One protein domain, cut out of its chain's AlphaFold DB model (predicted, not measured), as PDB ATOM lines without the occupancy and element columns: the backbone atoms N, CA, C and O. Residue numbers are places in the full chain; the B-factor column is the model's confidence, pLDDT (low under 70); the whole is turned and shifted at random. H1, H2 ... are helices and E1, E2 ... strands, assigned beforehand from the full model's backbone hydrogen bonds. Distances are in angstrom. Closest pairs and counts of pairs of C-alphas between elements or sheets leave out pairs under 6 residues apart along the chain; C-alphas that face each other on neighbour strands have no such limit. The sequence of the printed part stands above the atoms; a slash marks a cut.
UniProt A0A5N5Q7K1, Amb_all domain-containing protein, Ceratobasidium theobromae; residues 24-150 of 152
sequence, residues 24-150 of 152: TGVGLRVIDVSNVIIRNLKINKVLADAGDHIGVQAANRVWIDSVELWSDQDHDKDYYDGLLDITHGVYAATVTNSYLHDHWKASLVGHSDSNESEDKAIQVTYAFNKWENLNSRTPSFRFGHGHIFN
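Overview. This is residues 24 to 150 of the 152 residues of the protein "Amb_all domain-containing protein" of Ceratobasidium theobromae (UniProt A0A5N5Q7K1). The chain is wound in stacked turns, a three-walled solenoid in which each wall is a parallel sheet and successive turns lie strand beside strand. The walls are E2 E5 E8 E10 E12, E3 E6 E9 E11 and E1 E4 E7, each in that order; the short helix H1 lies outside the walls, in the loop between E9 and E10. The printed part has 127 residues with twelve named strands and one named helix, in the order E1 to E9, H1, E10 to E12; the class is mostly strand. The whole is compact, with a radius of gyration of the C-alphas of 13.2 A, and spans 37 by 31 by 26 A.

Arrangement. The largest sheet holds E2, residues 34 to 39, E5, residues 60 to 65, E8, residues 91 to 96, E10, residues 123 to 127, and E12, residues 145 to 149; E2 and E12 are its edge strands. E2 and E5 are parallel at 5 degrees, with N 38 and O 63 2.9 A apart, within hydrogen-bond range. E8 and E10 are parallel at 9 degrees, with N 95 and O 125 2.8 A apart. The second sheet holds E3, residues 42 to 44, E6, residues 68 to 70, E9, residues 99 to 105, and E11, residues 130 to 136; it is twisted, its C-alphas lying up to 4.1 A off the best plane. E9 and E11 are parallel at 1 degree, with N 100 and O 130 2.9 A apart. E2 runs on into E3, and E5 into E6, each across a break of 2 residues at 88 degrees. The third sheet holds E1, residues 28 to 31, E4, residues 54 to 57, and E7, residues 84 to 87. E4 and E7 are parallel at 6 degrees, with N 56 and O 85 2.8 A apart. Residues 108 to 109 pair with residues 140 to 141, parallel. H1, residues 116 to 119, is not on any of the three sheets; its closest C-alpha to E7 is that of Asp 119, 7.2 A from that of Thr 87. H1 is too short for an O i to N i+4 pair; its one O i to N i+3 pair is within range.

Along the chain. E1 begins at C-alpha 28, (175.151, 199.959, 152.724), and E12 ends at C-alpha 149, (159.329, 207.804, 134.745). E2 is 15.9 A long, E8 15.8 A, E5 15.6 A, E11 14.1 A and E9 14.0 A. H1 begins at C-alpha 116, (159.482, 184.118, 141.206).

Size, cuts and confidence. The C-alphas of Asp 74 and Ser 117 are the two farthest apart, at 37.4 A. The printed part has no cut. The link from E6 to E7, residues 71 to 83, is long. The mean pLDDT of the printed part is 97.8, and no printed residue is under 70.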
ATOM      1  N   THR A  24     183.957 205.713 150.550       95.75
ATOM      2  CA  THR A  24     184.761 205.016 149.540       95.75
ATOM      3  C   THR A  24     185.035 203.589 149.993       95.75
ATOM      4  O   THR A  24     185.511 203.378 151.107       95.75
ATOM      5  N   GLY A  25     184.728 202.613 149.139       95.88
ATOM      6  CA  GLY A  25     184.967 201.191 149.402       95.88
ATOM      7  C   GLY A  25     183.985 200.534 150.374       95.88
ATOM      8  O   GLY A  25     184.179 199.375 150.726       95.88
ATOM      9  N   VAL A  26     182.941 201.243 150.820       94.31
ATOM     10  CA  VAL A  26     181.975 200.741 151.812       94.31
ATOM     11  C   VAL A  26     180.552 200.840 151.274       94.31
ATOM     12  O   VAL A  26     180.072 201.937 150.993       94.31
ATOM     13  N   GLY A  27     179.873 199.696 151.181       94.44
ATOM     14  CA  GLY A  27     178.461 199.598 150.809       94.44
ATOM     15  C   GLY A  27     177.502 199.653 152.005       94.44
ATOM     16  O   GLY A  27     177.876 199.371 153.147       94.44
ATOM     17  N   LEU A  28     176.238 199.986 151.743       96.00
ATOM     18  CA  LEU A  28     175.151 199.959 152.724       96.00
ATOM     19  C   LEU A  28     174.187 198.802 152.453       96.00
ATOM     20  O   LEU A  28     173.762 198.573 151.323       96.00
ATOM     21  N   ARG A  29     173.787 198.096 153.515       96.88
ATOM     22  CA  ARG A  29     172.843 196.975 153.445       96.88
ATOM     23  C   ARG A  29     171.575 197.281 154.241       96.88
ATOM     24  O   ARG A  29     171.642 197.573 155.433       96.88
ATOM     25  N   VAL A  30     170.420 197.162 153.592       97.38
ATOM     26  CA  VAL A  30     169.087 197.269 154.200       97.38
ATOM     27  C   VAL A  30     168.422 195.903 154.090       97.38
ATOM     28  O   VAL A  30     167.918 195.553 153.029       97.38
ATOM     29  N   ILE A  31     168.472 195.112 155.165       98.06
ATOM     30  CA  ILE A  31     168.078 193.694 155.138       98.06
ATOM     31  C   ILE A  31     167.028 193.414 156.209       98.06
ATOM     32  O   ILE A  31     167.297 193.689 157.376       98.06
ATOM     33  N   ASP A  32     165.887 192.834 155.824       97.50
ATOM     34  CA  ASP A  32     164.836 192.361 156.751       97.50
ATOM     35  C   ASP A  32     164.393 193.440 157.762       97.50
ATOM     36  O   ASP A  32     164.252 193.233 158.968       97.50
ATOM     37  N   VAL A  33     164.248 194.665 157.255       96.88
ATOM     38  CA  VAL A  33     163.851 195.845 158.026       96.88
ATOM     39  C   VAL A  33     162.809 196.652 157.269       96.88
ATOM     40  O   VAL A  33     162.546 196.451 156.083       96.88
ATOM     41  N   SER A  34     162.201 197.600 157.973       97.25
ATOM     42  CA  SER A  34     161.180 198.467 157.413       97.25
ATOM     43  C   SER A  34     161.402 199.929 157.764       97.25
ATOM     44  O   SER A  34     161.938 200.223 158.833       97.25
ATOM     45  N   ASN A  35     160.897 200.828 156.915       96.62
ATOM     46  CA  ASN A  35     160.858 202.271 157.144       96.62
ATOM     47  C   ASN A  35     162.265 202.875 157.237       96.62
ATOM     48  O   ASN A  35     162.696 203.354 158.288       96.62
ATOM     49  N   VAL A  36     162.976 202.816 156.112       97.69
ATOM     50  CA  VAL A  36     164.360 203.279 155.980       97.69
ATOM     51  C   VAL A  36     164.428 204.423 154.973       97.69
ATOM     52  O   VAL A  36     163.830 204.350 153.903       97.69
ATOM     53  N   ILE A  37     165.171 205.473 155.320       97.94
ATOM     54  CA  ILE A  37     165.424 206.630 154.459       97.94
ATOM     55  C   ILE A  37     166.939 206.775 154.301       97.94
ATOM     56  O   ILE A  37     167.650 206.877 155.300       97.94
ATOM     57  N   ILE A  38     167.425 206.801 153.061       96.94
ATOM     58  CA  ILE A  38     168.832 207.037 152.712       96.94
ATOM     59  C   ILE A  38     168.877 208.259 151.806       96.94
ATOM     60  O   ILE A  38     168.339 208.219 150.700       96.94
ATOM     61  N   ARG A  39     169.482 209.359 152.272       96.50
ATOM     62  CA  ARG A  39     169.515 210.608 151.503       96.50
ATOM     63  C   ARG A  39     170.811 211.386 151.629       96.50
ATOM     64  O   ARG A  39     171.473 211.307 152.661       96.50
ATOM     65  N   ASN A  40     171.103 212.191 150.605       94.69
ATOM     66  CA  ASN A  40     172.225 213.137 150.574       94.69
ATOM     67  C   ASN A  40     173.577 212.463 150.872       94.69
ATOM     68  O   ASN A  40     174.379 212.961 151.664       94.69
ATOM     69  N   LEU A  41     173.796 211.294 150.264       92.81
ATOM     70  CA  LEU A  41     174.975 210.462 150.476       92.81
ATOM     71  C   LEU A  41     175.689 210.192 149.156       92.81
ATOM     72  O   LEU A  41     175.054 209.968 148.129       92.81
ATOM     73  N   LYS A  42     177.018 210.170 149.215       96.94
ATOM     74  CA  LYS A  42     177.883 209.774 148.107       96.94
ATOM     75  C   LYS A  42     178.588 208.472 148.466       96.94
ATOM     76  O   LYS A  42     179.208 208.420 149.530       96.94
ATOM     77  N   ILE A  43     178.511 207.458 147.610       97.62
ATOM     78  CA  ILE A  43     179.210 206.177 147.792       97.62
ATOM     79  C   ILE A  43     179.984 205.864 146.518       97.62
ATOM     80  O   ILE A  43     179.437 206.007 145.425       97.62
ATOM     81  N   ASN A  44     181.236 205.423 146.642       98.00
ATOM     82  CA  ASN A  44     182.010 205.017 145.477       98.00
ATOM     83  C   ASN A  44     182.952 203.836 145.698       98.00
ATOM     84  O   ASN A  44     183.360 203.547 146.823       98.00
ATOM     85  N   LYS A  45     183.315 203.189 144.583       97.75
ATOM     86  CA  LYS A  45     184.358 202.152 144.496       97.75
ATOM     87  C   LYS A  45     184.175 200.998 145.488       97.75
ATOM     88  O   LYS A  45     185.136 200.567 146.122       97.75
ATOM     89  N   VAL A  46     182.940 200.519 145.649       98.25
ATOM     90  CA  VAL A  46     182.637 199.347 146.484       98.25
ATOM     91  C   VAL A  46     182.999 198.085 145.715       98.25
ATOM     92  O   VAL A  46     182.369 197.770 144.708       98.25
ATOM     93  N   LEU A  47     184.044 197.399 146.175       98.19
ATOM     94  CA  LEU A  47     184.522 196.147 145.592       98.19
ATOM     95  C   LEU A  47     183.441 195.062 145.660       98.19
ATOM     96  O   LEU A  47     182.671 194.998 146.620       98.19
ATOM     97  N   ALA A  48     183.412 194.184 144.655       97.56
ATOM     98  CA  ALA A  48     182.422 193.110 144.567       97.56
ATOM     99  C   ALA A  48     182.412 192.175 145.795       97.56
ATOM    100  O   ALA A  48     181.373 191.607 146.126       97.56
ATOM    101  N   ASP A  49     183.536 192.036 146.506       96.56
ATOM    102  CA  ASP A  49     183.632 191.243 147.738       96.56
ATOM    103  C   ASP A  49     182.889 191.876 148.931       96.56
ATOM    104  O   ASP A  49     182.359 191.159 149.784       96.56
ATOM    105  N   ALA A  50     182.796 193.207 148.975       94.50
ATOM    106  CA  ALA A  50     181.971 193.962 149.914       94.50
ATOM    107  C   ALA A  50     180.494 194.009 149.472       94.50
ATOM    108  O   ALA A  50     179.589 194.110 150.311       94.50
ATOM    109  N   GLY A  51     180.252 193.880 148.165       96.12
ATOM    110  CA  GLY A  51     178.937 193.812 147.540       96.12
ATOM    111  C   GLY A  51     178.561 195.085 146.789       96.12
ATOM    112  O   GLY A  51     179.378 195.654 146.075       96.12
ATOM    113  N   ASP A  52     177.309 195.516 146.947       98.00
ATOM    114  CA  ASP A  52     176.753 196.671 146.233       98.00
ATOM    115  C   ASP A  52     176.991 197.976 146.992       98.00
ATOM    116  O   ASP A  52     177.083 197.973 148.227       98.00
ATOM    117  N   HIS A  53     176.973 199.117 146.295       98.38
ATOM    118  CA  HIS A  53     177.001 200.417 146.979       98.38
ATOM    119  C   HIS A  53     175.796 200.565 147.905       98.38
ATOM    120  O   HIS A  53     175.947 200.963 149.062       98.38
ATOM    121  N   ILE A  54     174.607 200.191 147.429       98.69
ATOM    122  CA  ILE A  54     173.405 200.033 148.245       98.69
ATOM    123  C   ILE A  54     172.710 198.724 147.856       98.69
ATOM    124  O   ILE A  54     172.242 198.567 146.734       98.69
ATOM    125  N   GLY A  55     172.582 197.800 148.810       98.56
ATOM    126  CA  GLY A  55     171.785 196.583 148.649       98.56
ATOM    127  C   GLY A  55     170.569 196.580 149.568       98.56
ATOM    128  O   GLY A  55     170.715 196.633 150.793       98.56
ATOM    129  N   VAL A  56     169.375 196.476 148.993       98.69
ATOM    130  CA  VAL A  56     168.093 196.393 149.702       98.69
ATOM    131  C   VAL A  56     167.503 195.001 149.491       98.69
ATOM    132  O   VAL A  56     167.242 194.606 148.358       98.69
ATOM    133  N   GLN A  57     167.296 194.250 150.572       98.56
ATOM    134  CA  GLN A  57     166.907 192.837 150.515       98.56
ATOM    135  C   GLN A  57     165.841 192.523 151.566       98.56
ATOM    136  O   GLN A  57     166.014 192.876 152.733       98.56
ATOM    137  N   ALA A  58     164.743 191.860 151.193       98.00
ATOM    138  CA  ALA A  58     163.672 191.477 152.127       98.00
ATOM    139  C   ALA A  58     163.141 192.643 152.989       98.00
ATOM    140  O   ALA A  58     162.652 192.455 154.100       98.00
ATOM    141  N   ALA A  59     163.262 193.875 152.491       98.00
ATOM    142  CA  ALA A  59     162.906 195.089 153.211       98.00
ATOM    143  C   ALA A  59     161.620 195.707 152.655       98.00
ATOM    144  O   ALA A  59     161.203 195.431 151.531       98.00
ATOM    145  N   ASN A  60     160.977 196.578 153.430       96.75
ATOM    146  CA  ASN A  60     159.783 197.282 152.962       96.75
ATOM    147  C   ASN A  60     159.742 198.752 153.391       96.75
ATOM    148  O   ASN A  60     160.227 199.103 154.462       96.75
ATOM    149  N   ARG A  61     159.126 199.613 152.571       98.12
ATOM    150  CA  ARG A  61     159.092 201.077 152.773       98.12
ATOM    151  C   ARG A  61     160.504 201.659 152.881       98.12
ATOM    152  O   ARG A  61     160.949 202.056 153.958       98.12
ATOM    153  N   VAL A  62     161.206 201.670 151.754       98.75
ATOM    154  CA  VAL A  62     162.574 202.193 151.651       98.75
ATOM    155  C   VAL A  62     162.583 203.369 150.685       98.75
ATOM    156  O   VAL A  62     162.150 203.233 149.544       98.75
ATOM    157  N   TRP A  63     163.078 204.520 151.130       98.81
ATOM    158  CA  TRP A  63     163.224 205.705 150.289       98.81
ATOM    159  C   TRP A  63     164.697 206.074 150.142       98.81
ATOM    160  O   TRP A  63     165.367 206.401 151.121       98.81
ATOM    161  N   ILE A  64     165.190 206.010 148.910       98.81
ATOM    162  CA  ILE A  64     166.546 206.385 148.521       98.81
ATOM    163  C   ILE A  64     166.423 207.650 147.681       98.81
ATOM    164  O   ILE A  64     165.747 207.642 146.655       98.81
ATOM    165  N   ASP A  65     167.024 208.751 148.122       98.62
ATOM    166  CA  ASP A  65     166.879 210.016 147.407       98.62
ATOM    167  C   ASP A  65     168.087 210.938 147.495       98.62
ATOM    168  O   ASP A  65     168.689 211.090 148.556       98.62
ATOM    169  N   SER A  66     168.403 211.626 146.396       97.69
ATOM    170  CA  SER A  66     169.544 212.546 146.343       97.69
ATOM    171  C   SER A  66     170.858 211.851 146.728       97.69
ATOM    172  O   SER A  66     171.654 212.398 147.495       97.69
ATOM    173  N   VAL A  67     171.058 210.612 146.262       98.00
ATOM    174  CA  VAL A  67     172.334 209.895 146.408       98.00
ATOM    175  C   VAL A  67     173.147 209.965 145.120       98.00
ATOM    176  O   VAL A  67     172.587 210.106 144.036       98.00
ATOM    177  N   GLU A  68     174.463 209.846 145.244       98.44
ATOM    178  CA  GLU A  68     175.394 209.743 144.117       98.44
ATOM    179  C   GLU A  68     176.202 208.450 144.265       98.44
ATOM    180  O   GLU A  68     176.864 208.256 145.290       98.44
ATOM    181  N   LEU A  69     176.103 207.556 143.280       98.69
ATOM    182  CA  LEU A  69     176.710 206.223 143.299       98.69
ATOM    183  C   LEU A  69     177.542 206.018 142.032       98.69
ATOM    184  O   LEU A  69     177.002 206.124 140.928       98.69
ATOM    185  N   TRP A  70     178.828 205.704 142.194       98.62
ATOM    186  CA  TRP A  70     179.724 205.504 141.053       98.62
ATOM    187  C   TRP A  70     180.944 204.648 141.369       98.62
ATOM    188  O   TRP A  70     181.291 204.435 142.535       98.62
ATOM    189  N   SER A  71     181.640 204.187 140.335       97.88
ATOM    190  CA  SER A  71     182.958 203.573 140.496       97.88
ATOM    191  C   SER A  71     183.921 204.075 139.419       97.88
ATOM    192  O   SER A  71     184.337 205.232 139.462       97.88
ATOM    193  N   ASP A  72     184.290 203.195 138.499       97.38
ATOM    194  CA  ASP A  72     185.014 203.419 137.259       97.38
ATOM    195  C   ASP A  72     184.710 202.223 136.334       97.38
ATOM    196  O   ASP A  72     184.068 201.248 136.746       97.38
ATOM    197  N   GLN A  73     185.151 202.298 135.079       96.56
ATOM    198  CA  GLN A  73     185.051 201.199 134.109       96.56
ATOM    199  C   GLN A  73     186.437 200.736 133.627       96.56
ATOM    200  O   GLN A  73     186.558 200.125 132.568       96.56
ATOM    201  N   ASP A  74     187.484 201.008 134.412       97.50
ATOM    202  CA  ASP A  74     188.877 200.690 134.058       97.50
ATOM    203  C   ASP A  74     189.223 199.206 134.294       97.50
ATOM    204  O   ASP A  74     190.315 198.738 133.966       97.50
ATOM    205  N   HIS A  75     188.275 198.461 134.859       96.19
ATOM    206  CA  HIS A  75     188.370 197.052 135.214       96.19
ATOM    207  C   HIS A  75     187.259 196.257 134.524       96.19
ATOM    208  O   HIS A  75     186.343 196.828 133.926       96.19
ATOM    209  N   ASP A  76     187.314 194.928 134.612       97.62
ATOM    210  CA  ASP A  76     186.219 194.101 134.118       97.62
ATOM    211  C   ASP A  76     184.931 194.297 134.937       97.62
ATOM    212  O   ASP A  76     184.918 194.832 136.050       97.62
ATOM    213  N   LYS A  77     183.818 193.841 134.359       97.12
ATOM    214  CA  LYS A  77     182.470 194.035 134.896       97.12
ATOM    215  C   LYS A  77     182.215 193.417 136.274       97.12
ATOM    216  O   LYS A  77     181.179 193.726 136.854       97.12
ATOM    217  N   ASP A  78     183.071 192.518 136.756       97.69
ATOM    218  CA  ASP A  78     182.904 191.803 138.022       97.69
ATOM    219  C   ASP A  78     183.915 192.248 139.095       97.69
ATOM    220  O   ASP A  78     183.866 191.750 140.217       97.69
ATOM    221  N   TYR A  79     184.765 193.241 138.798       98.38
ATOM    222  CA  TYR A  79     185.601 193.913 139.801       98.38
ATOM    223  C   TYR A  79     184.757 194.647 140.863       98.38
ATOM    224  O   TYR A  79     185.050 194.608 142.061       98.38
ATOM    225  N   TYR A  80     183.659 195.262 140.420       98.44
ATOM    226  CA  TYR A  80     182.599 195.800 141.270       98.44
ATOM    227  C   TYR A  80     181.279 195.042 141.020       98.44
ATOM    228  O   TYR A  80     181.110 194.428 139.960       98.44
ATOM    229  N   ASP A  81     180.329 195.088 141.965       98.06
ATOM    230  CA  ASP A  81     178.995 194.493 141.762       98.06
ATOM    231  C   ASP A  81     177.926 195.510 141.330       98.06
ATOM    232  O   ASP A  81     178.133 196.177 140.313       98.06
ATOM    233  N   GLY A  82     176.780 195.625 142.006       98.38
ATOM    234  CA  GLY A  82     175.735 196.599 141.686       98.38
ATOM    235  C   GLY A  82     175.989 197.981 142.299       98.38
ATOM    236  O   GLY A  82     176.573 198.094 143.375       98.38
ATOM    237  N   LEU A  83     175.508 199.058 141.663       98.81
ATOM    238  CA  LEU A  83     175.362 200.335 142.384       98.81
ATOM    239  C   LEU A  83     174.181 200.245 143.359       98.81
ATOM    240  O   LEU A  83     174.313 200.560 144.539       98.81
ATOM    241  N   LEU A  84     173.013 199.827 142.871       98.75
ATOM    242  CA  LEU A  84     171.787 199.783 143.660       98.75
ATOM    243  C   LEU A  84     170.956 198.543 143.342       98.75
ATOM    244  O   LEU A  84     170.194 198.536 142.377       98.75
ATOM    245  N   ASP A  85     171.030 197.542 144.208       98.75
ATOM    246  CA  ASP A  85     170.304 196.290 144.024       98.75
ATOM    247  C   ASP A  85     169.118 196.183 144.992       98.75
ATOM    248  O   ASP A  85     169.220 196.468 146.188       98.75
ATOM    249  N   ILE A  86     167.962 195.793 144.450       98.75
ATOM    250  CA  ILE A  86     166.680 195.660 145.149       98.75
ATOM    251  C   ILE A  86     166.139 194.252 144.893       98.75
ATOM    252  O   ILE A  86     165.642 193.935 143.812       98.75
ATOM    253  N   THR A  87     166.257 193.372 145.881       98.62
ATOM    254  CA  THR A  87     166.034 191.929 145.702       98.62
ATOM    255  C   THR A  87     165.236 191.336 146.857       98.62
ATOM    256  O   THR A  87     164.965 192.018 147.844       98.62
ATOM    257  N   HIS A  88     164.842 190.066 146.745       98.19
ATOM    258  CA  HIS A  88     164.159 189.334 147.815       98.19
ATOM    259  C   HIS A  88     162.845 190.004 148.233       98.19
ATOM    260  O   HIS A  88     162.698 190.481 149.355       98.19
ATOM    261  N   GLY A  89     161.904 190.135 147.294       97.88
ATOM    262  CA  GLY A  89     160.532 190.552 147.610       97.88
ATOM    263  C   GLY A  89     160.374 191.975 148.168       97.88
ATOM    264  O   GLY A  89     159.360 192.265 148.804       97.88
ATOM    265  N   VAL A  90     161.349 192.872 147.961       98.56
ATOM    266  CA  VAL A  90     161.304 194.244 148.498       98.56
ATOM    267  C   VAL A  90     160.054 195.001 148.060       98.56
ATOM    268  O   VAL A  90     159.813 195.227 146.875       98.56
ATOM    269  N   TYR A  91     159.291 195.479 149.041       98.19
ATOM    270  CA  TYR A  91     157.994 196.107 148.812       98.19
ATOM    271  C   TYR A  91     158.007 197.607 149.125       98.19
ATOM    272  O   TYR A  91     158.419 198.029 150.208       98.19
ATOM    273  N   ALA A  92     157.478 198.417 148.207       98.31
ATOM    274  CA  ALA A  92     157.404 199.873 148.317       98.31
ATOM    275  C   ALA A  92     158.785 200.531 148.504       98.31
ATOM    276  O   ALA A  92     159.013 201.284 149.455       98.31
ATOM    277  N   ALA A  93     159.713 200.228 147.595       98.69
ATOM    278  CA  ALA A  93     160.962 200.967 147.456       98.69
ATOM    279  C   ALA A  93     160.789 202.137 146.474       98.69
ATOM    280  O   ALA A  93     160.098 202.030 145.461       98.69
ATOM    281  N   THR A  94     161.391 203.283 146.763       98.88
ATOM    282  CA  THR A  94     161.371 204.454 145.879       98.88
ATOM    283  C   THR A  94     162.764 205.048 145.793       98.88
ATOM    284  O   THR A  94     163.384 205.308 146.821       98.88
ATOM    285  N   VAL A  95     163.235 205.255 144.569       98.88
ATOM    286  CA  VAL A  95     164.544 205.816 144.245       98.88
ATOM    287  C   VAL A  95     164.322 207.088 143.438       98.88
ATOM    288  O   VAL A  95     163.805 207.030 142.316       98.88
ATOM    289  N   THR A  96     164.658 208.238 144.019       98.88
ATOM    290  CA  THR A  96     164.385 209.543 143.405       98.88
ATOM    291  C   THR A  96     165.570 210.491 143.399       98.88
ATOM    292  O   THR A  96     166.424 210.430 144.280       98.88
ATOM    293  N   ASN A  97     165.626 211.395 142.417       98.62
ATOM    294  CA  ASN A  97     166.617 212.483 142.349       98.62
ATOM    295  C   ASN A  97     168.078 212.027 142.539       98.62
ATOM    296  O   ASN A  97     168.895 212.774 143.073       98.62
ATOM    297  N   SER A  98     168.395 210.782 142.188       98.69
ATOM    298  CA  SER A  98     169.699 210.172 142.446       98.69
ATOM    299  C   SER A  98     170.530 210.114 141.170       98.69
ATOM    300  O   SER A  98     169.984 210.036 140.072       98.69
ATOM    301  N   TYR A  99     171.849 210.163 141.310       98.69
ATOM    302  CA  TYR A  99     172.793 210.130 140.201       98.69
ATOM    303  C   TYR A  99     173.590 208.827 140.248       98.69
ATOM    304  O   TYR A  99     174.377 208.601 141.164       98.69
ATOM    305  N   LEU A 100     173.329 207.943 139.288       98.81
ATOM    306  CA  LEU A 100     174.021 206.666 139.136       98.81
ATOM    307  C   LEU A 100     174.884 206.762 137.886       98.81
ATOM    308  O   LEU A 100     174.354 206.989 136.794       98.81
ATOM    309  N   HIS A 101     176.198 206.614 138.039       98.69
ATOM    310  CA  HIS A 101     177.101 206.824 136.916       98.69
ATOM    311  C   HIS A 101     178.406 206.038 136.985       98.69
ATOM    312  O   HIS A 101     178.744 205.461 138.014       98.69
ATOM    313  N   ASP A 102     179.114 206.001 135.854       98.62
ATOM    314  CA  ASP A 102     180.469 205.452 135.711       98.62
ATOM    315  C   ASP A 102     180.614 204.040 136.303       98.62
ATOM    316  O   ASP A 102     181.410 203.803 137.215       98.62
ATOM    317  N   HIS A 103     179.793 203.095 135.825       98.69
ATOM    318  CA  HIS A 103     179.746 201.744 136.398       98.69
ATOM    319  C   HIS A 103     179.233 200.666 135.431       98.69
ATOM    320  O   HIS A 103     178.450 200.933 134.517       98.69
ATOM    321  N   TRP A 104     179.626 199.407 135.655       98.56
ATOM    322  CA  TRP A 104     179.267 198.292 134.769       98.56
ATOM    323  C   TRP A 104     177.822 197.778 134.936       98.56
ATOM    324  O   TRP A 104     177.137 197.483 133.948       98.56
ATOM    325  N   LYS A 105     177.350 197.644 136.182       98.56
ATOM    326  CA  LYS A 105     176.046 197.059 136.553       98.56
ATOM    327  C   LYS A 105     175.289 198.025 137.468       98.56
ATOM    328  O   LYS A 105     175.529 198.040 138.666       98.56
ATOM    329  N   ALA A 106     174.409 198.864 136.926       98.50
ATOM    330  CA  ALA A 106     173.817 199.937 137.722       98.50
ATOM    331  C   ALA A 106     172.807 199.433 138.764       98.50
ATOM    332  O   ALA A 106     173.091 199.497 139.953       98.50
ATOM    333  N   SER A 107     171.647 198.922 138.347       98.69
ATOM    334  CA  SER A 107     170.605 198.504 139.285       98.69
ATOM    335  C   SER A 107     169.878 197.225 138.884       98.69
ATOM    336  O   SER A 107     169.230 197.156 137.833       98.69
ATOM    337  N   LEU A 108     169.962 196.207 139.742       98.69
ATOM    338  CA  LEU A 108     169.204 194.965 139.626       98.69
ATOM    339  C   LEU A 108     167.926 195.014 140.470       98.69
ATOM    340  O   LEU A 108     167.956 195.337 141.654       98.69
ATOM    341  N   VAL A 109     166.805 194.613 139.873       98.69
ATOM    342  CA  VAL A 109     165.528 194.406 140.557       98.69
ATOM    343  C   VAL A 109     165.090 192.956 140.362       98.69
ATOM    344  O   VAL A 109     164.702 192.566 139.261       98.69
ATOM    345  N   GLY A 110     165.168 192.158 141.429       98.19
ATOM    346  CA  GLY A 110     164.963 190.704 141.388       98.19
ATOM    347  C   GLY A 110     166.182 189.943 140.838       98.19
ATOM    348  O   GLY A 110     166.655 190.182 139.720       98.19
ATOM    349  N   HIS A 111     166.715 189.013 141.636       97.06
ATOM    350  CA  HIS A 111     168.078 188.491 141.452       97.06
ATOM    351  C   HIS A 111     168.177 187.195 140.638       97.06
ATOM    352  O   HIS A 111     169.248 186.874 140.125       97.06
ATOM    353  N   SER A 112     167.087 186.438 140.515       97.50
ATOM    354  CA  SER A 112     167.102 185.113 139.892       97.50
ATOM    355  C   SER A 112     165.758 184.782 139.260       97.50
ATOM    356  O   SER A 112     164.718 184.996 139.878       97.50
ATOM    357  N   ASP A 113     165.777 184.185 138.066       97.62
ATOM    358  CA  ASP A 113     164.570 183.693 137.382       97.62
ATOM    359  C   ASP A 113     163.898 182.538 138.148       97.62
ATOM    360  O   ASP A 113     162.730 182.233 137.930       97.62
ATOM    361  N   SER A 114     164.610 181.894 139.077       98.06
ATOM    362  CA  SER A 114     164.055 180.843 139.940       98.06
ATOM    363  C   SER A 114     163.459 181.372 141.250       98.06
ATOM    364  O   SER A 114     163.001 180.571 142.059       98.06
ATOM    365  N   ASN A 115     163.444 182.694 141.471       97.69
ATOM    366  CA  ASN A 115     162.940 183.316 142.704       97.69
ATOM    367  C   ASN A 115     161.553 183.970 142.553       97.69
ATOM    368  O   ASN A 115     161.175 184.862 143.309       97.69
ATOM    369  N   GLU A 116     160.778 183.532 141.559       97.69
ATOM    370  CA  GLU A 116     159.482 184.118 141.206       97.69
ATOM    371  C   GLU A 116     158.492 184.191 142.381       97.69
ATOM    372  O   GLU A 116     157.754 185.170 142.510       97.69
ATOM    373  N   SER A 117     158.445 183.159 143.231       97.75
ATOM    374  CA  SER A 117     157.487 183.071 144.342       97.75
ATOM    375  C   SER A 117     157.637 184.208 145.354       97.75
ATOM    376  O   SER A 117     156.641 184.638 145.931       97.75
ATOM    377  N   GLU A 118     158.860 184.700 145.542       97.44
ATOM    378  CA  GLU A 118     159.185 185.831 146.409       97.44
ATOM    379  C   GLU A 118     159.126 187.155 145.629       97.44
ATOM    380  O   GLU A 118     158.454 188.104 146.039       97.44
ATOM    381  N   ASP A 119     159.779 187.219 144.465       97.75
ATOM    382  CA  ASP A 119     160.051 188.484 143.776       97.75
ATOM    383  C   ASP A 119     158.835 189.067 143.027       97.75
ATOM    384  O   ASP A 119     158.833 190.247 142.675       97.75
ATOM    385  N   LYS A 120     157.736 188.312 142.871       97.75
ATOM    386  CA  LYS A 120     156.431 188.864 142.443       97.75
ATOM    387  C   LYS A 120     155.911 189.968 143.362       97.75
ATOM    388  O   LYS A 120     155.152 190.828 142.914       97.75
ATOM    389  N   ALA A 121     156.299 189.940 144.637       97.00
ATOM    390  CA  ALA A 121     155.926 190.964 145.602       97.00
ATOM    391  C   ALA A 121     156.704 192.274 145.413       97.00
ATOM    392  O   ALA A 121     156.312 193.278 146.006       97.00
ATOM    393  N   ILE A 122     157.773 192.297 144.602       98.62
ATOM    394  CA  ILE A 122     158.593 193.499 144.459       98.62
ATOM    395  C   ILE A 122     157.748 194.669 143.944       98.62
ATOM    396  O   ILE A 122     157.025 194.550 142.952       98.62
ATOM    397  N   GLN A 123     157.871 195.821 144.604       98.69
ATOM    398  CA  GLN A 123     157.324 197.090 144.127       98.69
ATOM    399  C   GLN A 123     158.372 198.186 144.254       98.69
ATOM    400  O   GLN A 123     158.772 198.539 145.368       98.69
ATOM    401  N   VAL A 124     158.784 198.747 143.118       98.62
ATOM    402  CA  VAL A 124     159.793 199.805 143.068       98.62
ATOM    403  C   VAL A 124     159.351 200.962 142.179       98.62
ATOM    404  O   VAL A 124     158.733 200.772 141.134       98.62
ATOM    405  N   THR A 125     159.689 202.179 142.589       98.88
ATOM    406  CA  THR A 125     159.574 203.378 141.755       98.88
ATOM    407  C   THR A 125     160.950 203.988 141.523       98.88
ATOM    408  O   THR A 125     161.679 204.216 142.484       98.88
ATOM    409  N   TYR A 126     161.277 204.297 140.270       98.88
ATOM    410  CA  TYR A 126     162.433 205.104 139.879       98.88
ATOM    411  C   TYR A 126     161.941 206.381 139.201       98.88
ATOM    412  O   TYR A 126     161.324 206.305 138.134       98.88
ATOM    413  N   ALA A 127     162.229 207.550 139.773       98.81
ATOM    414  CA  ALA A 127     161.863 208.814 139.139       98.81
ATOM    415  C   ALA A 127     162.883 209.932 139.333       98.81
ATOM    416  O   ALA A 127     163.475 210.060 140.398       98.81
ATOM    417  N   PHE A 128     163.050 210.790 138.324       98.75
ATOM    418  CA  PHE A 128     163.943 211.959 138.392       98.75
ATOM    419  C   PHE A 128     165.420 211.617 138.631       98.75
ATOM    420  O   PHE A 128     166.193 212.480 139.034       98.75
ATOM    421  N   ASN A 129     165.823 210.365 138.406       98.81
ATOM    422  CA  ASN A 129     167.219 209.966 138.533       98.81
ATOM    423  C   ASN A 129     167.981 210.283 137.243       98.81
ATOM    424  O   ASN A 129     167.405 210.240 136.154       98.81
ATOM    425  N   LYS A 130     169.277 210.554 137.378       98.69
ATOM    426  CA  LYS A 130     170.222 210.675 136.269       98.69
ATOM    427  C   LYS A 130     171.035 209.382 136.167       98.69
ATOM    428  O   LYS A 130     171.655 208.977 137.150       98.69
ATOM    429  N   TRP A 131     171.038 208.761 134.995       98.56
ATOM    430  CA  TRP A 131     171.725 207.514 134.674       98.56
ATOM    431  C   TRP A 131     172.735 207.800 133.562       98.56
ATOM    432  O   TRP A 131     172.357 208.030 132.419       98.56
ATOM    433  N   GLU A 132     174.030 207.820 133.868       98.69
ATOM    434  CA  GLU A 132     175.034 208.306 132.909       98.69
ATOM    435  C   GLU A 132     176.269 207.419 132.870       98.69
ATOM    436  O   GLU A 132     176.788 207.027 133.905       98.69
ATOM    437  N   ASN A 133     176.775 207.123 131.674       98.38
ATOM    438  CA  ASN A 133     177.954 206.273 131.504       98.38
ATOM    439  C   ASN A 133     177.846 204.938 132.277       98.38
ATOM    440  O   ASN A 133     178.688 204.584 133.104       98.38
ATOM    441  N   LEU A 134     176.756 204.211 132.027       98.50
ATOM    442  CA  LEU A 134     176.479 202.904 132.617       98.50
ATOM    443  C   LEU A 134     176.464 201.849 131.516       98.50
ATOM    444  O   LEU A 134     175.797 202.033 130.499       98.50
ATOM    445  N   ASN A 135     177.150 200.725 131.720       98.38
ATOM    446  CA  ASN A 135     177.152 199.656 130.716       98.38
ATOM    447  C   ASN A 135     175.828 198.875 130.686       98.38
ATOM    448  O   ASN A 135     175.365 198.468 129.624       98.38
ATOM    449  N   SER A 136     175.221 198.603 131.846       98.06
ATOM    450  CA  SER A 136     174.011 197.777 131.917       98.06
ATOM    451  C   SER A 136     173.163 198.032 133.163       98.06
ATOM    452  O   SER A 136     173.601 198.674 134.118       98.06
ATOM    453  N   ARG A 137     171.963 197.436 133.164       97.88
ATOM    454  CA  ARG A 137     170.995 197.411 134.271       97.88
ATOM    455  C   ARG A 137     170.440 198.796 134.637       97.88
ATOM    456  O   ARG A 137     170.622 199.250 135.758       97.88
ATOM    457  N   THR A 138     169.710 199.438 133.722       96.00
ATOM    458  CA  THR A 138     169.126 200.785 133.910       96.00
ATOM    459  C   THR A 138     167.581 200.844 133.967       96.00
ATOM    460  O   THR A 138     166.971 201.579 133.190       96.00
ATOM    461  N   PRO A 139     166.896 200.144 134.898       96.94
ATOM    462  CA  PRO A 139     167.306 198.975 135.680       96.94
ATOM    463  C   PRO A 139     167.169 197.661 134.878       96.94
ATOM    464  O   PRO A 139     166.526 197.610 133.832       96.94
ATOM    465  N   SER A 140     167.746 196.564 135.380       98.00
ATOM    466  CA  SER A 140     167.369 195.200 134.964       98.00
ATOM    467  C   SER A 140     166.293 194.676 135.908       98.00
ATOM    468  O   SER A 140     166.446 194.807 137.118       98.00
ATOM    469  N   PHE A 141     165.210 194.110 135.374       96.69
ATOM    470  CA  PHE A 141     163.987 193.879 136.144       96.69
ATOM    471  C   PHE A 141     163.449 192.452 135.997       96.69
ATOM    472  O   PHE A 141     163.375 191.932 134.882       96.69
ATOM    473  N   ARG A 142     163.011 191.848 137.109       97.94
ATOM    474  CA  ARG A 142     162.303 190.561 137.161       97.94
ATOM    475  C   ARG A 142     161.031 190.631 138.010       97.94
ATOM    476  O   ARG A 142     161.032 191.190 139.102       97.94
ATOM    477  N   PHE A 143     159.979 189.981 137.509       97.69
ATOM    478  CA  PHE A 143     158.686 189.692 138.151       97.69
ATOM    479  C   PHE A 143     157.827 190.863 138.633       97.69
ATOM    480  O   PHE A 143     156.708 190.992 138.153       97.69
ATOM    481  N   GLY A 144     158.288 191.636 139.617       96.00
ATOM    482  CA  GLY A 144     157.484 192.617 140.348       96.00
ATOM    483  C   GLY A 144     156.931 193.780 139.513       96.00
ATOM    484  O   GLY A 144     156.911 193.778 138.285       96.00
ATOM    485  N   HIS A 145     156.490 194.830 140.198       98.31
ATOM    486  CA  HIS A 145     155.933 196.021 139.561       98.31
ATOM    487  C   HIS A 145     156.906 197.196 139.675       98.31
ATOM    488  O   HIS A 145     157.271 197.617 140.774       98.31
ATOM    489  N   GLY A 146     157.324 197.722 138.525       97.88
ATOM    490  CA  GLY A 146     158.191 198.891 138.419       97.88
ATOM    491  C   GLY A 146     157.438 200.094 137.862       97.88
ATOM    492  O   GLY A 146     156.844 200.001 136.791       97.88
ATOM    493  N   HIS A 147     157.498 201.236 138.548       98.56
ATOM    494  CA  HIS A 147     157.095 202.522 137.981       98.56
ATOM    495  C   HIS A 147     158.344 203.348 137.670       98.56
ATOM    496  O   HIS A 147     159.077 203.740 138.574       98.56
ATOM    497  N   ILE A 148     158.622 203.574 136.388       98.38
ATOM    498  CA  ILE A 148     159.868 204.196 135.931       98.38
ATOM    499  C   ILE A 148     159.502 205.369 135.026       98.38
ATOM    500  O   ILE A 148     158.993 205.162 133.928       98.38
ATOM    501  N   PHE A 149     159.722 206.600 135.486       98.56
ATOM    502  CA  PHE A 149     159.329 207.804 134.745       98.56
ATOM    503  C   PHE A 149     160.256 208.985 135.037       98.56
ATOM    504  O   PHE A 149     160.836 209.072 136.112       98.56
ATOM    505  N   ASN A 150     160.388 209.916 134.090       98.56
ATOM    506  CA  ASN A 150     161.210 211.128 134.232       98.56
ATOM    507  C   ASN A 150     162.663 210.869 134.673       98.56
ATOM    508  O   ASN A 150     163.230 211.676 135.399       98.56
TER     509      ASN A 150